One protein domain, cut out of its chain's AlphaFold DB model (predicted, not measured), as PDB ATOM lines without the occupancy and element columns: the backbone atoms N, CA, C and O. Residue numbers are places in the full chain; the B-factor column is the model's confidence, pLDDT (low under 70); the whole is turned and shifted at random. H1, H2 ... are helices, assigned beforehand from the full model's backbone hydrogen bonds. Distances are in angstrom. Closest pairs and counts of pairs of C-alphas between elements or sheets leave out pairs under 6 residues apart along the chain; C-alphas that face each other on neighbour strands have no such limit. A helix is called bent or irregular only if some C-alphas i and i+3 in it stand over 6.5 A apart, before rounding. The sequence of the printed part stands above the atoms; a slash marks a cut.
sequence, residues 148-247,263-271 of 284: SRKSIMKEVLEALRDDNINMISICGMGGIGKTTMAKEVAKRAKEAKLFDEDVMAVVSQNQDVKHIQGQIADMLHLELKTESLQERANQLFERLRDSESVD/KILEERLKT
ATOM      1  N   SER A 148     174.398 178.572 179.088       75.81
ATOM      2  CA  SER A 148     173.045 179.020 179.442       75.81
ATOM      3  C   SER A 148     172.983 180.054 180.568       75.81
ATOM      4  O   SER A 148     171.961 180.711 180.729       75.81
ATOM      5  N   ARG A 149     174.053 180.209 181.360       73.38
ATOM      6  CA  ARG A 149     174.103 181.130 182.508       73.38
ATOM      7  C   ARG A 149     174.975 182.359 182.251       73.38
ATOM      8  O   ARG A 149     175.062 183.224 183.118       73.38
ATOM      9  N   LYS A 150     175.613 182.463 181.074       80.19
ATOM     10  CA  LYS A 150     176.487 183.596 180.721       80.19
ATOM     11  C   LYS A 150     175.727 184.921 180.670       80.19
ATOM     12  O   LYS A 150     176.239 185.917 181.172       80.19
ATOM     13  N   SER A 151     174.524 184.933 180.089       81.00
ATOM     14  CA  SER A 151     173.691 186.139 179.993       81.00
ATOM     15  C   SER A 151     173.285 186.652 181.374       81.00
ATOM     16  O   SER A 151     173.537 187.810 181.677       81.00
ATOM     17  N   ILE A 152     172.774 185.769 182.238       81.69
ATOM     18  CA  ILE A 152     172.364 186.120 183.607       81.69
ATOM     19  C   ILE A 152     173.569 186.597 184.429       81.69
ATOM     20  O   ILE A 152     173.478 187.575 185.157       81.69
ATOM     21  N   MET A 153     174.729 185.944 184.298       79.56
ATOM     22  CA  MET A 153     175.958 186.383 184.972       79.56
ATOM     23  C   MET A 153     176.359 187.807 184.556       79.56
ATOM     24  O   MET A 153     176.766 188.603 185.398       79.56
ATOM     25  N   LYS A 154     176.250 188.125 183.261       83.75
ATOM     26  CA  LYS A 154     176.537 189.462 182.740       83.75
ATOM     27  C   LYS A 154     175.545 190.491 183.285       83.75
ATOM     28  O   LYS A 154     175.987 191.526 183.764       83.75
ATOM     29  N   GLU A 155     174.255 190.173 183.275       84.25
ATOM     30  CA  GLU A 155     173.195 191.033 183.813       84.25
ATOM     31  C   GLU A 155     173.406 191.328 185.306       84.25
ATOM     32  O   GLU A 155     173.338 192.480 185.720       84.25
ATOM     33  N   VAL A 156     173.769 190.317 186.105       82.19
ATOM     34  CA  VAL A 156     174.090 190.506 187.530       82.19
ATOM     35  C   VAL A 156     175.315 191.409 187.715       82.19
ATOM     36  O   VAL A 156     175.289 192.298 188.557       82.19
ATOM     37  N   LEU A 157     176.384 191.224 186.933       82.38
ATOM     38  CA  LEU A 157     177.578 192.077 187.018       82.38
ATOM     39  C   LEU A 157     177.329 193.512 186.540       82.38
ATOM     40  O   LEU A 157     177.961 194.434 187.048       82.38
ATOM     41  N   GLU A 158     176.446 193.709 185.560       84.75
ATOM     42  CA  GLU A 158     176.009 195.037 185.122       84.75
ATOM     43  C   GLU A 158     175.159 195.712 186.198       84.75
ATOM     44  O   GLU A 158     175.410 196.870 186.517       84.75
ATOM     45  N   ALA A 159     174.243 194.974 186.830       81.19
ATOM     46  CA  ALA A 159     173.458 195.472 187.953       81.19
ATOM     47  C   ALA A 159     174.334 195.849 189.162       81.19
ATOM     48  O   ALA A 159     174.068 196.851 189.808       81.19
ATOM     49  N   LEU A 160     175.423 195.115 189.430       77.00
ATOM     50  CA  LEU A 160     176.392 195.468 190.482       77.00
ATOM     51  C   LEU A 160     177.168 196.768 190.207       77.00
ATOM     52  O   LEU A 160     177.816 197.284 191.114       77.00
ATOM     53  N   ARG A 161     177.150 197.283 188.970       82.25
ATOM     54  CA  ARG A 161     177.772 198.568 188.604       82.25
ATOM     55  C   ARG A 161     176.803 199.745 188.688       82.25
ATOM     56  O   ARG A 161     177.249 200.880 188.556       82.25
ATOM     57  N   ASP A 162     175.508 199.482 188.828       79.31
ATOM     58  CA  ASP A 162     174.487 200.518 188.925       79.31
ATOM     59  C   ASP A 162     174.363 200.980 190.379       79.31
ATOM     60  O   ASP A 162     173.899 200.238 191.242       79.31
ATOM     61  N   ASP A 163     174.747 202.229 190.641       75.81
ATOM     62  CA  ASP A 163     174.689 202.830 191.977       75.81
ATOM     63  C   ASP A 163     173.250 202.970 192.523       75.81
ATOM     64  O   ASP A 163     173.067 203.278 193.698       75.81
ATOM     65  N   ASN A 164     172.218 202.744 191.700       78.38
ATOM     66  CA  ASN A 164     170.821 202.715 192.143       78.38
ATOM     67  C   ASN A 164     170.377 201.329 192.647       78.38
ATOM     68  O   ASN A 164     169.277 201.200 193.200       78.38
ATOM     69  N   ILE A 165     171.185 200.283 192.439       71.19
ATOM     70  CA  ILE A 165     170.871 198.905 192.819       71.19
ATOM     71  C   ILE A 165     171.701 198.510 194.042       71.19
ATOM     72  O   ILE A 165     172.869 198.153 193.947       71.19
ATOM     73  N   ASN A 166     171.046 198.476 195.204       65.50
ATOM     74  CA  ASN A 166     171.711 198.152 196.473       65.50
ATOM     75  C   ASN A 166     171.553 196.676 196.886       65.50
ATOM     76  O   ASN A 166     172.095 196.260 197.905       65.50
ATOM     77  N   MET A 167     170.761 195.879 196.156       72.94
ATOM     78  CA  MET A 167     170.505 194.479 196.505       72.94
ATOM     79  C   MET A 167     170.152 193.635 195.278       72.94
ATOM     80  O   MET A 167     169.251 193.979 194.514       72.94
ATOM     81  N   ILE A 168     170.804 192.477 195.155       75.00
ATOM     82  CA  ILE A 168     170.509 191.460 194.140       75.00
ATOM     83  C   ILE A 168     170.265 190.124 194.841       75.00
ATOM     84  O   ILE A 168     171.088 189.661 195.628       75.00
ATOM     85  N   SER A 169     169.144 189.471 194.535       73.00
ATOM     86  CA  SER A 169     168.803 188.153 195.081       73.00
ATOM     87  C   SER A 169     168.814 187.074 193.996       73.00
ATOM     88  O   SER A 169     168.163 187.239 192.967       73.00
ATOM     89  N   ILE A 170     169.472 185.938 194.252       75.56
ATOM     90  CA  ILE A 170     169.435 184.751 193.381       75.56
ATOM     91  C   ILE A 170     168.495 183.708 194.002       75.56
ATOM     92  O   ILE A 170     168.812 183.112 195.032       75.56
ATOM     93  N   CYS A 171     167.348 183.454 193.370       74.25
ATOM     94  CA  CYS A 171     166.324 182.525 193.860       74.25
ATOM     95  C   CYS A 171     166.117 181.316 192.923       74.25
ATOM     96  O   CYS A 171     166.550 181.314 191.773       74.25
ATOM     97  N   GLY A 172     165.510 180.238 193.436       70.94
ATOM     98  CA  GLY A 172     165.213 179.015 192.672       70.94
ATOM     99  C   GLY A 172     165.280 177.735 193.512       70.94
ATOM    100  O   GLY A 172     165.616 177.782 194.695       70.94
ATOM    101  N   MET A 173     164.995 176.583 192.899       79.88
ATOM    102  CA  MET A 173     164.996 175.265 193.559       79.88
ATOM    103  C   MET A 173     166.332 174.905 194.237       79.88
ATOM    104  O   MET A 173     167.395 175.450 193.915       79.88
ATOM    105  N   GLY A 174     166.294 173.992 195.210       76.44
ATOM    106  CA  GLY A 174     167.492 173.434 195.848       76.44
ATOM    107  C   GLY A 174     168.409 172.723 194.842       76.44
ATOM    108  O   GLY A 174     167.959 172.255 193.801       76.44
ATOM    109  N   GLY A 175     169.717 172.685 195.110       73.31
ATOM    110  CA  GLY A 175     170.683 171.925 194.298       73.31
ATOM    111  C   GLY A 175     171.047 172.498 192.918       73.31
ATOM    112  O   GLY A 175     171.976 172.008 192.289       73.31
ATOM    113  N   ILE A 176     170.406 173.574 192.446       78.62
ATOM    114  CA  ILE A 176     170.669 174.139 191.100       78.62
ATOM    115  C   ILE A 176     171.972 174.961 190.979       78.62
ATOM    116  O   ILE A 176     172.327 175.415 189.884       78.62
ATOM    117  N   GLY A 177     172.687 175.163 192.093       72.88
ATOM    118  CA  GLY A 177     173.965 175.887 192.139       72.88
ATOM    119  C   GLY A 177     173.858 177.403 192.354       72.88
ATOM    120  O   GLY A 177     174.718 178.138 191.877       72.88
ATOM    121  N   LYS A 178     172.827 177.892 193.061       77.31
ATOM    122  CA  LYS A 178     172.662 179.329 193.387       77.31
ATOM    123  C   LYS A 178     173.858 179.886 194.164       77.31
ATOM    124  O   LYS A 178     174.437 180.887 193.764       77.31
ATOM    125  N   THR A 179     174.274 179.187 195.220       70.12
ATOM    126  CA  THR A 179     175.450 179.546 196.027       70.12
ATOM    127  C   THR A 179     176.726 179.554 195.188       70.12
ATOM    128  O   THR A 179     177.559 180.438 195.335       70.12
ATOM    129  N   THR A 180     176.862 178.605 194.261       76.12
ATOM    130  CA  THR A 180     177.992 178.541 193.326       76.12
ATOM    131  C   THR A 180     178.009 179.747 192.384       76.12
ATOM    132  O   THR A 180     179.065 180.315 192.133       76.12
ATOM    133  N   MET A 181     176.841 180.185 191.899       77.25
ATOM    134  CA  MET A 181     176.720 181.395 191.082       77.25
ATOM    135  C   MET A 181     177.065 182.659 191.874       77.25
ATOM    136  O   MET A 181     177.839 183.475 191.390       77.25
ATOM    137  N   ALA A 182     176.558 182.783 193.099       77.19
ATOM    138  CA  ALA A 182     176.888 183.860 194.031       77.19
ATOM    139  C   ALA A 182     178.406 183.995 194.268       77.19
ATOM    140  O   ALA A 182     178.953 185.090 194.160       77.19
ATOM    141  N   LYS A 183     179.102 182.876 194.519       73.94
ATOM    142  CA  LYS A 183     180.566 182.852 194.689       73.94
ATOM    143  C   LYS A 183     181.316 183.311 193.434       73.94
ATOM    144  O   LYS A 183     182.280 184.062 193.533       73.94
ATOM    145  N   GLU A 184     180.872 182.879 192.256       77.62
ATOM    146  CA  GLU A 184     181.483 183.281 190.982       77.62
ATOM    147  C   GLU A 184     181.255 184.772 190.679       77.62
ATOM    148  O   GLU A 184     182.164 185.444 190.194       77.62
ATOM    149  N   VAL A 185     180.072 185.310 191.004       78.88
ATOM    150  CA  VAL A 185     179.783 186.750 190.908       78.88
ATOM    151  C   VAL A 185     180.720 187.548 191.817       78.88
ATOM    152  O   VAL A 185     181.359 188.476 191.325       78.88
ATOM    153  N   ALA A 186     180.856 187.168 193.096       73.19
ATOM    154  CA  ALA A 186     181.772 187.823 194.040       73.19
ATOM    155  C   ALA A 186     183.206 187.858 193.500       73.19
ATOM    156  O   ALA A 186     183.831 188.915 193.434       73.19
ATOM    157  N   LYS A 187     183.700 186.707 193.027       77.38
ATOM    158  CA  LYS A 187     185.040 186.585 192.448       77.38
ATOM    159  C   LYS A 187     185.252 187.554 191.281       77.38
ATOM    160  O   LYS A 187     186.246 188.272 191.252       77.38
ATOM    161  N   ARG A 188     184.317 187.605 190.328       78.75
ATOM    162  CA  ARG A 188     184.416 188.504 189.164       78.75
ATOM    163  C   ARG A 188     184.281 189.973 189.538       78.75
ATOM    164  O   ARG A 188     184.959 190.806 188.944       78.75
ATOM    165  N   ALA A 189     183.419 190.297 190.498       77.12
ATOM    166  CA  ALA A 189     183.271 191.657 191.005       77.12
ATOM    167  C   ALA A 189     184.573 192.146 191.655       77.12
ATOM    168  O   ALA A 189     185.001 193.269 191.395       77.12
ATOM    169  N   LYS A 190     185.253 191.265 192.399       72.06
ATOM    170  CA  LYS A 190     186.580 191.511 192.971       72.06
ATOM    171  C   LYS A 190     187.659 191.695 191.902       72.06
ATOM    172  O   LYS A 190     188.409 192.664 191.951       72.06
ATOM    173  N   GLU A 191     187.719 190.812 190.902       80.19
ATOM    174  CA  GLU A 191     188.650 190.940 189.764       80.19
ATOM    175  C   GLU A 191     188.433 192.249 188.984       80.19
ATOM    176  O   GLU A 191     189.392 192.894 188.562       80.19
ATOM    177  N   ALA A 192     187.173 192.665 188.834       78.31
ATOM    178  CA  ALA A 192     186.788 193.925 188.207       78.31
ATOM    179  C   ALA A 192     186.887 195.144 189.143       78.31
ATOM    180  O   ALA A 192     186.588 196.250 188.693       78.31
ATOM    181  N   LYS A 193     187.308 194.956 190.404       79.25
ATOM    182  CA  LYS A 193     187.431 196.003 191.433       79.25
ATOM    183  C   LYS A 193     186.163 196.849 191.581       79.25
ATOM    184  O   LYS A 193     186.229 198.072 191.621       79.25
ATOM    185  N   LEU A 194     185.004 196.191 191.598       75.75
ATOM    186  CA  LEU A 194     183.716 196.868 191.792       75.75
ATOM    187  C   LEU A 194     183.468 197.252 193.258       75.75
ATOM    188  O   LEU A 194     182.676 198.155 193.507       75.75
ATOM    189  N   PHE A 195     184.147 196.578 194.190       68.94
ATOM    190  CA  PHE A 195     184.032 196.763 195.636       68.94
ATOM    191  C   PHE A 195     185.419 196.718 196.287       68.94
ATOM    192  O   PHE A 195     186.325 196.052 195.768       68.94
ATOM    193  N   ASP A 196     185.566 197.430 197.404       68.75
ATOM    194  CA  ASP A 196     186.807 197.503 198.185       68.75
ATOM    195  C   ASP A 196     186.944 196.345 199.183       68.75
ATOM    196  O   ASP A 196     188.063 195.954 199.536       68.75
ATOM    197  N   GLU A 197     185.818 195.779 199.618       64.69
ATOM    198  CA  GLU A 197     185.745 194.585 200.449       64.69
ATOM    199  C   GLU A 197     184.790 193.560 199.798       64.69
ATOM    200  O   GLU A 197     184.082 193.827 198.823       64.69
ATOM    201  N   ASP A 198     184.845 192.311 200.256       66.94
ATOM    202  CA  ASP A 198     183.904 191.280 199.835       66.94
ATOM    203  C   ASP A 198     183.565 190.362 201.006       66.94
ATOM    204  O   ASP A 198     184.386 189.556 201.445       66.94
ATOM    205  N   VAL A 199     182.332 190.472 201.509       65.62
ATOM    206  CA  VAL A 199     181.857 189.685 202.653       65.62
ATOM    207  C   VAL A 199     180.855 188.613 202.226       65.62
ATOM    208  O   VAL A 199     179.926 188.849 201.452       65.62
ATOM    209  N   MET A 200     181.015 187.405 202.773       67.19
ATOM    210  CA  MET A 200     180.098 186.285 202.580       67.19
ATOM    211  C   MET A 200     179.712 185.669 203.925       67.19
ATOM    212  O   MET A 200     180.551 185.132 204.638       67.19
ATOM    213  N   ALA A 201     178.418 185.667 204.233       65.62
ATOM    214  CA  ALA A 201     177.874 184.977 205.398       65.62
ATOM    215  C   ALA A 201     176.923 183.858 204.964       65.62
ATOM    216  O   ALA A 201     176.178 183.993 203.988       65.62
ATOM    217  N   VAL A 202     176.942 182.743 205.697       61.62
ATOM    218  CA  VAL A 202     176.026 181.625 205.452       61.62
ATOM    219  C   VAL A 202     174.830 181.778 206.375       61.62
ATOM    220  O   VAL A 202     174.947 181.677 207.592       61.62
ATOM    221  N   VAL A 203     173.657 181.991 205.786       66.25
ATOM    222  CA  VAL A 203     172.403 182.077 206.532       66.25
ATOM    223  C   VAL A 203     171.704 180.727 206.447       66.25
ATOM    224  O   VAL A 203     171.245 180.324 205.374       66.25
ATOM    225  N   SER A 204     171.650 180.018 207.574       58.75
ATOM    226  CA  SER A 204     170.892 178.774 207.696       58.75
ATOM    227  C   SER A 204     169.414 179.059 207.997       58.75
ATOM    228  O   SER A 204     169.031 180.178 208.349       58.75
ATOM    229  N   GLN A 205     168.565 178.037 207.860       60.25
ATOM    230  CA  GLN A 205     167.137 178.139 208.176       60.25
ATOM    231  C   GLN A 205     166.892 178.520 209.648       60.25
ATOM    232  O   GLN A 205     165.988 179.303 209.942       60.25
ATOM    233  N   ASN A 206     167.737 178.022 210.554       65.75
ATOM    234  CA  ASN A 206     167.766 178.433 211.953       65.75
ATOM    235  C   ASN A 206     168.665 179.665 212.075       65.75
ATOM    236  O   ASN A 206     169.873 179.544 212.266       65.75
ATOM    237  N   GLN A 207     168.073 180.847 211.912       65.75
ATOM    238  CA  GLN A 207     168.809 182.109 211.878       65.75
ATOM    239  C   GLN A 207     169.540 182.374 213.203       65.75
ATOM    240  O   GLN A 207     168.959 182.888 214.156       65.75
ATOM    241  N   ASP A 208     170.835 182.064 213.242       75.06
ATOM    242  CA  ASP A 208     171.739 182.488 214.308       75.06
ATOM    243  C   ASP A 208     172.375 183.826 213.920       75.06
ATOM    244  O   ASP A 208     173.428 183.902 213.282       75.06
ATOM    245  N   VAL A 209     171.690 184.910 214.287       76.12
ATOM    246  CA  VAL A 209     172.121 186.286 213.992       76.12
ATOM    247  C   VAL A 209     173.497 186.575 214.589       76.12
ATOM    248  O   VAL A 209     174.299 187.274 213.972       76.12
ATOM    249  N   LYS A 210     173.802 186.014 215.764       80.12
ATOM    250  CA  LYS A 210     175.085 186.228 216.436       80.12
ATOM    251  C   LYS A 210     176.223 185.603 215.641       80.12
ATOM    252  O   LYS A 210     177.262 186.244 215.461       80.12
ATOM    253  N   HIS A 211     176.004 184.382 215.153       77.62
ATOM    254  CA  HIS A 211     176.941 183.679 214.286       77.62
ATOM    255  C   HIS A 211     177.149 184.424 212.964       77.62
ATOM    256  O   HIS A 211     178.291 184.651 212.577       77.62
ATOM    257  N   ILE A 212     176.069 184.884 212.323       75.31
ATOM    258  CA  ILE A 212     176.138 185.665 211.075       75.31
ATOM    259  C   ILE A 212     176.959 186.946 211.278       75.31
ATOM    260  O   ILE A 212     177.881 187.209 210.513       75.31
ATOM    261  N   GLN A 213     176.677 187.717 212.334       81.44
ATOM    262  CA  GLN A 213     177.455 188.914 212.671       81.44
ATOM    263  C   GLN A 213     178.930 188.596 212.937       81.44
ATOM    264  O   GLN A 213     179.792 189.376 212.550       81.44
ATOM    265  N   GLY A 214     179.217 187.455 213.575       79.44
ATOM    266  CA  GLY A 214     180.584 186.974 213.784       79.44
ATOM    267  C   GLY A 214     181.306 186.711 212.464       79.44
ATOM    268  O   GLY A 214     182.362 187.281 212.237       79.44
ATOM    269  N   GLN A 215     180.686 185.956 211.552       72.31
ATOM    270  CA  GLN A 215     181.265 185.665 210.233       72.31
ATOM    271  C   GLN A 215     181.598 186.937 209.441       72.31
ATOM    272  O   GLN A 215     182.648 187.021 208.811       72.31
ATOM    273  N   ILE A 216     180.706 187.930 209.474       76.56
ATOM    274  CA  ILE A 216     180.912 189.218 208.798       76.56
ATOM    275  C   ILE A 216     182.075 189.973 209.447       76.56
ATOM    276  O   ILE A 216     182.951 190.477 208.748       76.56
ATOM    277  N   ALA A 217     182.096 190.042 210.778       79.69
ATOM    278  CA  ALA A 217     183.135 190.738 211.522       79.69
ATOM    279  C   ALA A 217     184.524 190.133 211.285       79.69
ATOM    280  O   ALA A 217     185.472 190.876 211.034       79.69
ATOM    281  N   ASP A 218     184.616 188.802 211.261       78.06
ATOM    282  CA  ASP A 218     185.850 188.073 210.962       78.06
ATOM    283  C   ASP A 218     186.390 188.436 209.568       78.06
ATOM    284  O   ASP A 218     187.590 188.653 209.400       78.06
ATOM    285  N   MET A 219     185.513 188.568 208.564       70.38
ATOM    286  CA  MET A 219     185.915 188.976 207.211       70.38
ATOM    287  C   MET A 219     186.334 190.450 207.125       70.38
ATOM    288  O   MET A 219     187.204 190.787 206.323       70.38
ATOM    289  N   LEU A 220     185.759 191.316 207.965       73.88
ATOM    290  CA  LEU A 220     186.057 192.753 208.014       73.88
ATOM    291  C   LEU A 220     187.239 193.126 208.930       73.88
ATOM    292  O   LEU A 220     187.590 194.312 208.996       73.88
ATOM    293  N   HIS A 221     187.842 192.155 209.630       79.50
ATOM    294  CA  HIS A 221     188.790 192.362 210.746       79.50
ATOM    295  C   HIS A 221     188.248 193.230 211.867       79.50
ATOM    296  O   HIS A 221     188.964 194.047 212.453       79.50
ATOM    297  N   LEU A 222     186.964 193.087 212.149       81.25
ATOM    298  CA  LEU A 222     186.333 193.813 213.227       81.25
ATOM    299  C   LEU A 222     186.269 192.930 214.466       81.25
ATOM    300  O   LEU A 222     185.588 191.911 214.484       81.25
ATOM    301  N   GLU A 223     186.935 193.344 215.537       86.88
ATOM    302  CA  GLU A 223     186.728 192.718 216.837       86.88
ATOM    303  C   GLU A 223     185.414 193.231 217.439       86.88
ATOM    304  O   GLU A 223     185.292 194.404 217.801       86.88
ATOM    305  N   LEU A 224     184.422 192.346 217.547       85.06
ATOM    306  CA  LEU A 224     183.147 192.661 218.183       85.06
ATOM    307  C   LEU A 224     183.298 192.607 219.701       85.06
ATOM    308  O   LEU A 224     183.355 191.532 220.295       85.06
ATOM    309  N   LYS A 225     183.322 193.778 220.336       82.69
ATOM    310  CA  LYS A 225     183.629 193.917 221.772       82.69
ATOM    311  C   LYS A 225     182.481 193.540 222.702       82.69
ATOM    312  O   LYS A 225     182.656 193.525 223.918       82.69
ATOM    313  N   THR A 226     181.292 193.317 222.151       81.31
ATOM    314  CA  THR A 226     180.077 193.139 222.941       81.31
ATOM    315  C   THR A 226     179.245 191.958 222.455       81.31
ATOM    316  O   THR A 226     179.313 191.518 221.302       81.31
ATOM    317  N   GLU A 227     178.453 191.421 223.381       82.25
ATOM    318  CA  GLU A 227     177.586 190.262 223.161       82.25
ATOM    319  C   GLU A 227     176.182 190.666 222.684       82.25
ATOM    320  O   GLU A 227     175.444 189.841 222.143       82.25
ATOM    321  N   SER A 228     175.817 191.941 222.860       88.31
ATOM    322  CA  SER A 228     174.534 192.491 222.424       88.31
ATOM    323  C   SER A 228     174.437 192.493 220.900       88.31
ATOM    324  O   SER A 228     175.255 193.105 220.213       88.31
ATOM    325  N   LEU A 229     173.398 191.851 220.359       79.50
ATOM    326  CA  LEU A 229     173.167 191.779 218.911       79.50
ATOM    327  C   LEU A 229     173.055 193.165 218.261       79.50
ATOM    328  O   LEU A 229     173.511 193.349 217.133       79.50
ATOM    329  N   GLN A 230     172.458 194.133 218.958       81.62
ATOM    330  CA  GLN A 230     172.271 195.489 218.440       81.62
ATOM    331  C   GLN A 230     173.598 196.249 218.374       81.62
ATOM    332  O   GLN A 230     173.917 196.856 217.358       81.62
ATOM    333  N   GLU A 231     174.410 196.168 219.423       81.94
ATOM    334  CA  GLU A 231     175.719 196.828 219.449       81.94
ATOM    335  C   GLU A 231     176.693 196.200 218.450       81.94
ATOM    336  O   GLU A 231     177.454 196.919 217.808       81.94
ATOM    337  N   ARG A 232     176.640 194.875 218.270       85.25
ATOM    338  CA  ARG A 232     177.400 194.179 217.224       85.25
ATOM    339  C   ARG A 232     177.003 194.661 215.829       85.25
ATOM    340  O   ARG A 232     177.874 194.912 215.002       85.25
ATOM    341  N   ALA A 233     175.703 194.827 215.571       78.62
ATOM    342  CA  ALA A 233     175.210 195.377 214.307       78.62
ATOM    343  C   ALA A 233     175.687 196.820 214.082       78.62
ATOM    344  O   ALA A 233     176.096 197.153 212.974       78.62
ATOM    345  N   ASN A 234     175.678 197.653 215.128       79.62
ATOM    346  CA  ASN A 234     176.160 199.032 215.048       79.62
ATOM    347  C   ASN A 234     177.661 199.093 214.738       79.62
ATOM    348  O   ASN A 234     178.059 199.835 213.849       79.62
ATOM    349  N   GLN A 235     178.477 198.263 215.395       81.50
ATOM    350  CA  GLN A 235     179.915 198.172 215.113       81.50
ATOM    351  C   GLN A 235     180.182 197.745 213.660       81.50
ATOM    352  O   GLN A 235     181.031 198.326 212.985       81.50
ATOM    353  N   LEU A 236     179.433 196.758 213.150       81.69
ATOM    354  CA  LEU A 236     179.513 196.348 211.743       81.69
ATOM    355  C   LEU A 236     179.119 197.482 210.793       81.69
ATOM    356  O   LEU A 236     179.788 197.704 209.787       81.69
ATOM    357  N   PHE A 237     178.050 198.210 211.119       78.88
ATOM    358  CA  PHE A 237     177.585 199.344 210.330       78.88
ATOM    359  C   PHE A 237     178.631 200.462 210.266       78.88
ATOM    360  O   PHE A 237     178.907 200.969 209.184       78.88
ATOM    361  N   GLU A 238     179.246 200.814 211.394       79.25
ATOM    362  CA  GLU A 238     180.318 201.813 211.438       79.25
ATOM    363  C   GLU A 238     181.519 201.383 210.590       79.25
ATOM    364  O   GLU A 238     181.977 202.152 209.750       79.25
ATOM    365  N   ARG A 239     181.960 200.123 210.710       79.06
ATOM    366  CA  ARG A 239     183.085 199.584 209.926       79.06
ATOM    367  C   ARG A 239     182.832 199.584 208.416       79.06
ATOM    368  O   ARG A 239     183.779 199.781 207.654       79.06
ATOM    369  N   LEU A 240     181.595 199.323 207.998       73.19
ATOM    370  CA  LEU A 240     181.186 199.339 206.589       73.19
ATOM    371  C   LEU A 240     180.968 200.764 206.066       73.19
ATOM    372  O   LEU A 240     181.149 201.014 204.877       73.19
ATOM    373  N   ARG A 241     180.614 201.708 206.944       69.88
ATOM    374  CA  ARG A 241     180.513 203.126 206.594       69.88
ATOM    375  C   ARG A 241     181.889 203.767 206.467       69.88
ATOM    376  O   ARG A 241     182.090 204.530 205.544       69.88
ATOM    377  N   ASP A 242     182.845 203.449 207.332       61.06
ATOM    378  CA  ASP A 242     184.180 204.062 207.288       61.06
ATOM    379  C   ASP A 242     184.996 203.665 206.038       61.06
ATOM    380  O   ASP A 242     185.925 204.380 205.663       61.06
ATOM    381  N   SER A 243     184.633 202.571 205.353       52.97
ATOM    382  CA  SER A 243     185.133 202.248 204.002       52.97
ATOM    383  C   SER A 243     184.618 203.198 202.911       52.97
ATOM    384  O   SER A 243     185.254 203.314 201.869       52.97
ATOM    385  N   GLU A 244     183.534 203.936 203.161       44.53
ATOM    386  CA  GLU A 244     183.022 205.012 202.311       44.53
ATOM    387  C   GLU A 244     183.068 206.337 203.089       44.53
ATOM    388  O   GLU A 244     182.165 206.676 203.849       44.53
ATOM    389  N   SER A 245     184.132 207.127 202.929       31.33
ATOM    390  CA  SER A 245     184.265 208.421 203.615       31.33
ATOM    391  C   SER A 245     182.981 209.276 203.549       31.33
ATOM    392  O   SER A 245     182.542 209.596 202.442       31.33
ATOM    393  N   VAL A 246     182.444 209.700 204.709       24.50
ATOM    394  CA  VAL A 246     182.017 211.081 205.077       24.50
ATOM    395  C   VAL A 246     180.959 211.113 206.207       24.50
ATOM    396  O   VAL A 246     179.969 210.383 206.210       24.50
ATOM    397  N   ASP A 247     181.195 212.054 207.131       28.83
ATOM    398  CA  ASP A 247     180.444 212.513 208.313       28.83
ATOM    399  C   ASP A 247     178.905 212.478 208.283       28.83
ATOM    400  O   ASP A 247     178.279 213.004 207.360       28.83
ATOM    401  N   LYS A 263     162.186 198.245 209.625       28.30
ATOM    402  CA  LYS A 263     161.827 199.101 208.485       28.30
ATOM    403  C   LYS A 263     162.652 200.392 208.445       28.30
ATOM    404  O   LYS A 263     162.991 200.856 207.366       28.30
ATOM    405  N   ILE A 264     163.029 200.922 209.613       30.00
ATOM    406  CA  ILE A 264     163.875 202.122 209.736       30.00
ATOM    407  C   ILE A 264     165.333 201.799 209.382       30.00
ATOM    408  O   ILE A 264     165.985 202.608 208.729       30.00
ATOM    409  N   LEU A 265     165.837 200.614 209.748       31.55
ATOM    410  CA  LEU A 265     167.158 200.143 209.318       31.55
ATOM    411  C   LEU A 265     167.191 199.843 207.810       31.55
ATOM    412  O   LEU A 265     168.119 200.283 207.140       31.55
ATOM    413  N   GLU A 266     166.158 199.201 207.251       36.47
ATOM    414  CA  GLU A 266     166.029 198.997 205.796       36.47
ATOM    415  C   GLU A 266     165.877 200.316 205.012       36.47
ATOM    416  O   GLU A 266     166.430 200.442 203.923       36.47
ATOM    417  N   GLU A 267     165.169 201.322 205.539       31.50
ATOM    418  CA  GLU A 267     165.067 202.649 204.907       31.50
ATOM    419  C   GLU A 267     166.345 203.486 205.063       31.50
ATOM    420  O   GLU A 267     166.724 204.195 204.131       31.50
ATOM    421  N   ARG A 268     167.073 203.368 206.179       30.05
ATOM    422  CA  ARG A 268     168.381 204.027 206.346       30.05
ATOM    423  C   ARG A 268     169.472 203.379 205.484       30.05
ATOM    424  O   ARG A 268     170.298 204.109 204.942       30.05
ATOM    425  N   LEU A 269     169.407 202.064 205.250       36.88
ATOM    426  CA  LEU A 269     170.246 201.348 204.275       36.88
ATOM    427  C   LEU A 269     170.013 201.818 202.827       36.88
ATOM    428  O   LEU A 269     170.938 201.791 202.023       36.88
ATOM    429  N   LYS A 270     168.810 202.304 202.478       35.56
ATOM    430  CA  LYS A 270     168.502 202.790 201.117       35.56
ATOM    431  C   LYS A 270     169.210 204.083 200.729       35.56
ATOM    432  O   LYS A 270     169.248 204.389 199.544       35.56
ATOM    433  N   THR A 271     169.712 204.866 201.686       32.66
ATOM    434  CA  THR A 271     169.990 206.282 201.399       32.66
ATOM    435  C   THR A 271     171.468 206.638 201.289       32.66
ATOM    436  O   THR A 271     171.735 207.732 200.803       32.66
TER     437      THR A 271
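Overview. This is residues 148 to 247 and 263 to 271 of the 284 residues of the protein "NB-ARC domain-containing protein" of Fagus sylvatica (UniProt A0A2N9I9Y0). Two pairs of helices, H1 with H2 and H3 with H4, form two lobes joined by residues 192 to 208; short H5 sits off by itself. The printed part has 109 residues with five named helices, H1 to H5 in order, and no named strand: all helix. It is only just compact, close to loose, with a radius of gyration of the C-alphas of 15.5 A, spanning 46 by 35 by 28 A.

Arrangement. H1, residues 148 to 159, touches H2, residues 178 to 191, with residues 153 to 157 alone, at a steep tilt of 53 degrees, the same way; the closest C-alphas, of Leu 157 and Val 185, are 7.0 A apart. H3, residues 209 to 220, touches H4, residues 229 to 242, at a shallow tilt of 25 degrees, the same way; the closest C-alphas, of Lys 210 and Leu 229, are 6.4 A apart. H5, residues 263 to 269, touches no helix. Every O i to N i+4 pair is within hydrogen-bond range in H2, H3, H4 and H5, and 7 of 8 in H1.

Along the chain. H1 begins at C-alpha 148 (173.045, 179.020, 179.442) and H5 ends at C-alpha 269 (170.246, 201.348, 204.275). H1 is irregular, with C-alphas 148 and 151 7.2 A apart. H2 measures 20.1 A and H4 20.2 A.

Size, cuts and confidence. Residues 248 to 262 are not printed, a gap of 22.9 A between C-alphas 247 and 263. The links H1 to H2 and H2 to H3 are long. Mean pLDDT is 32 in H5.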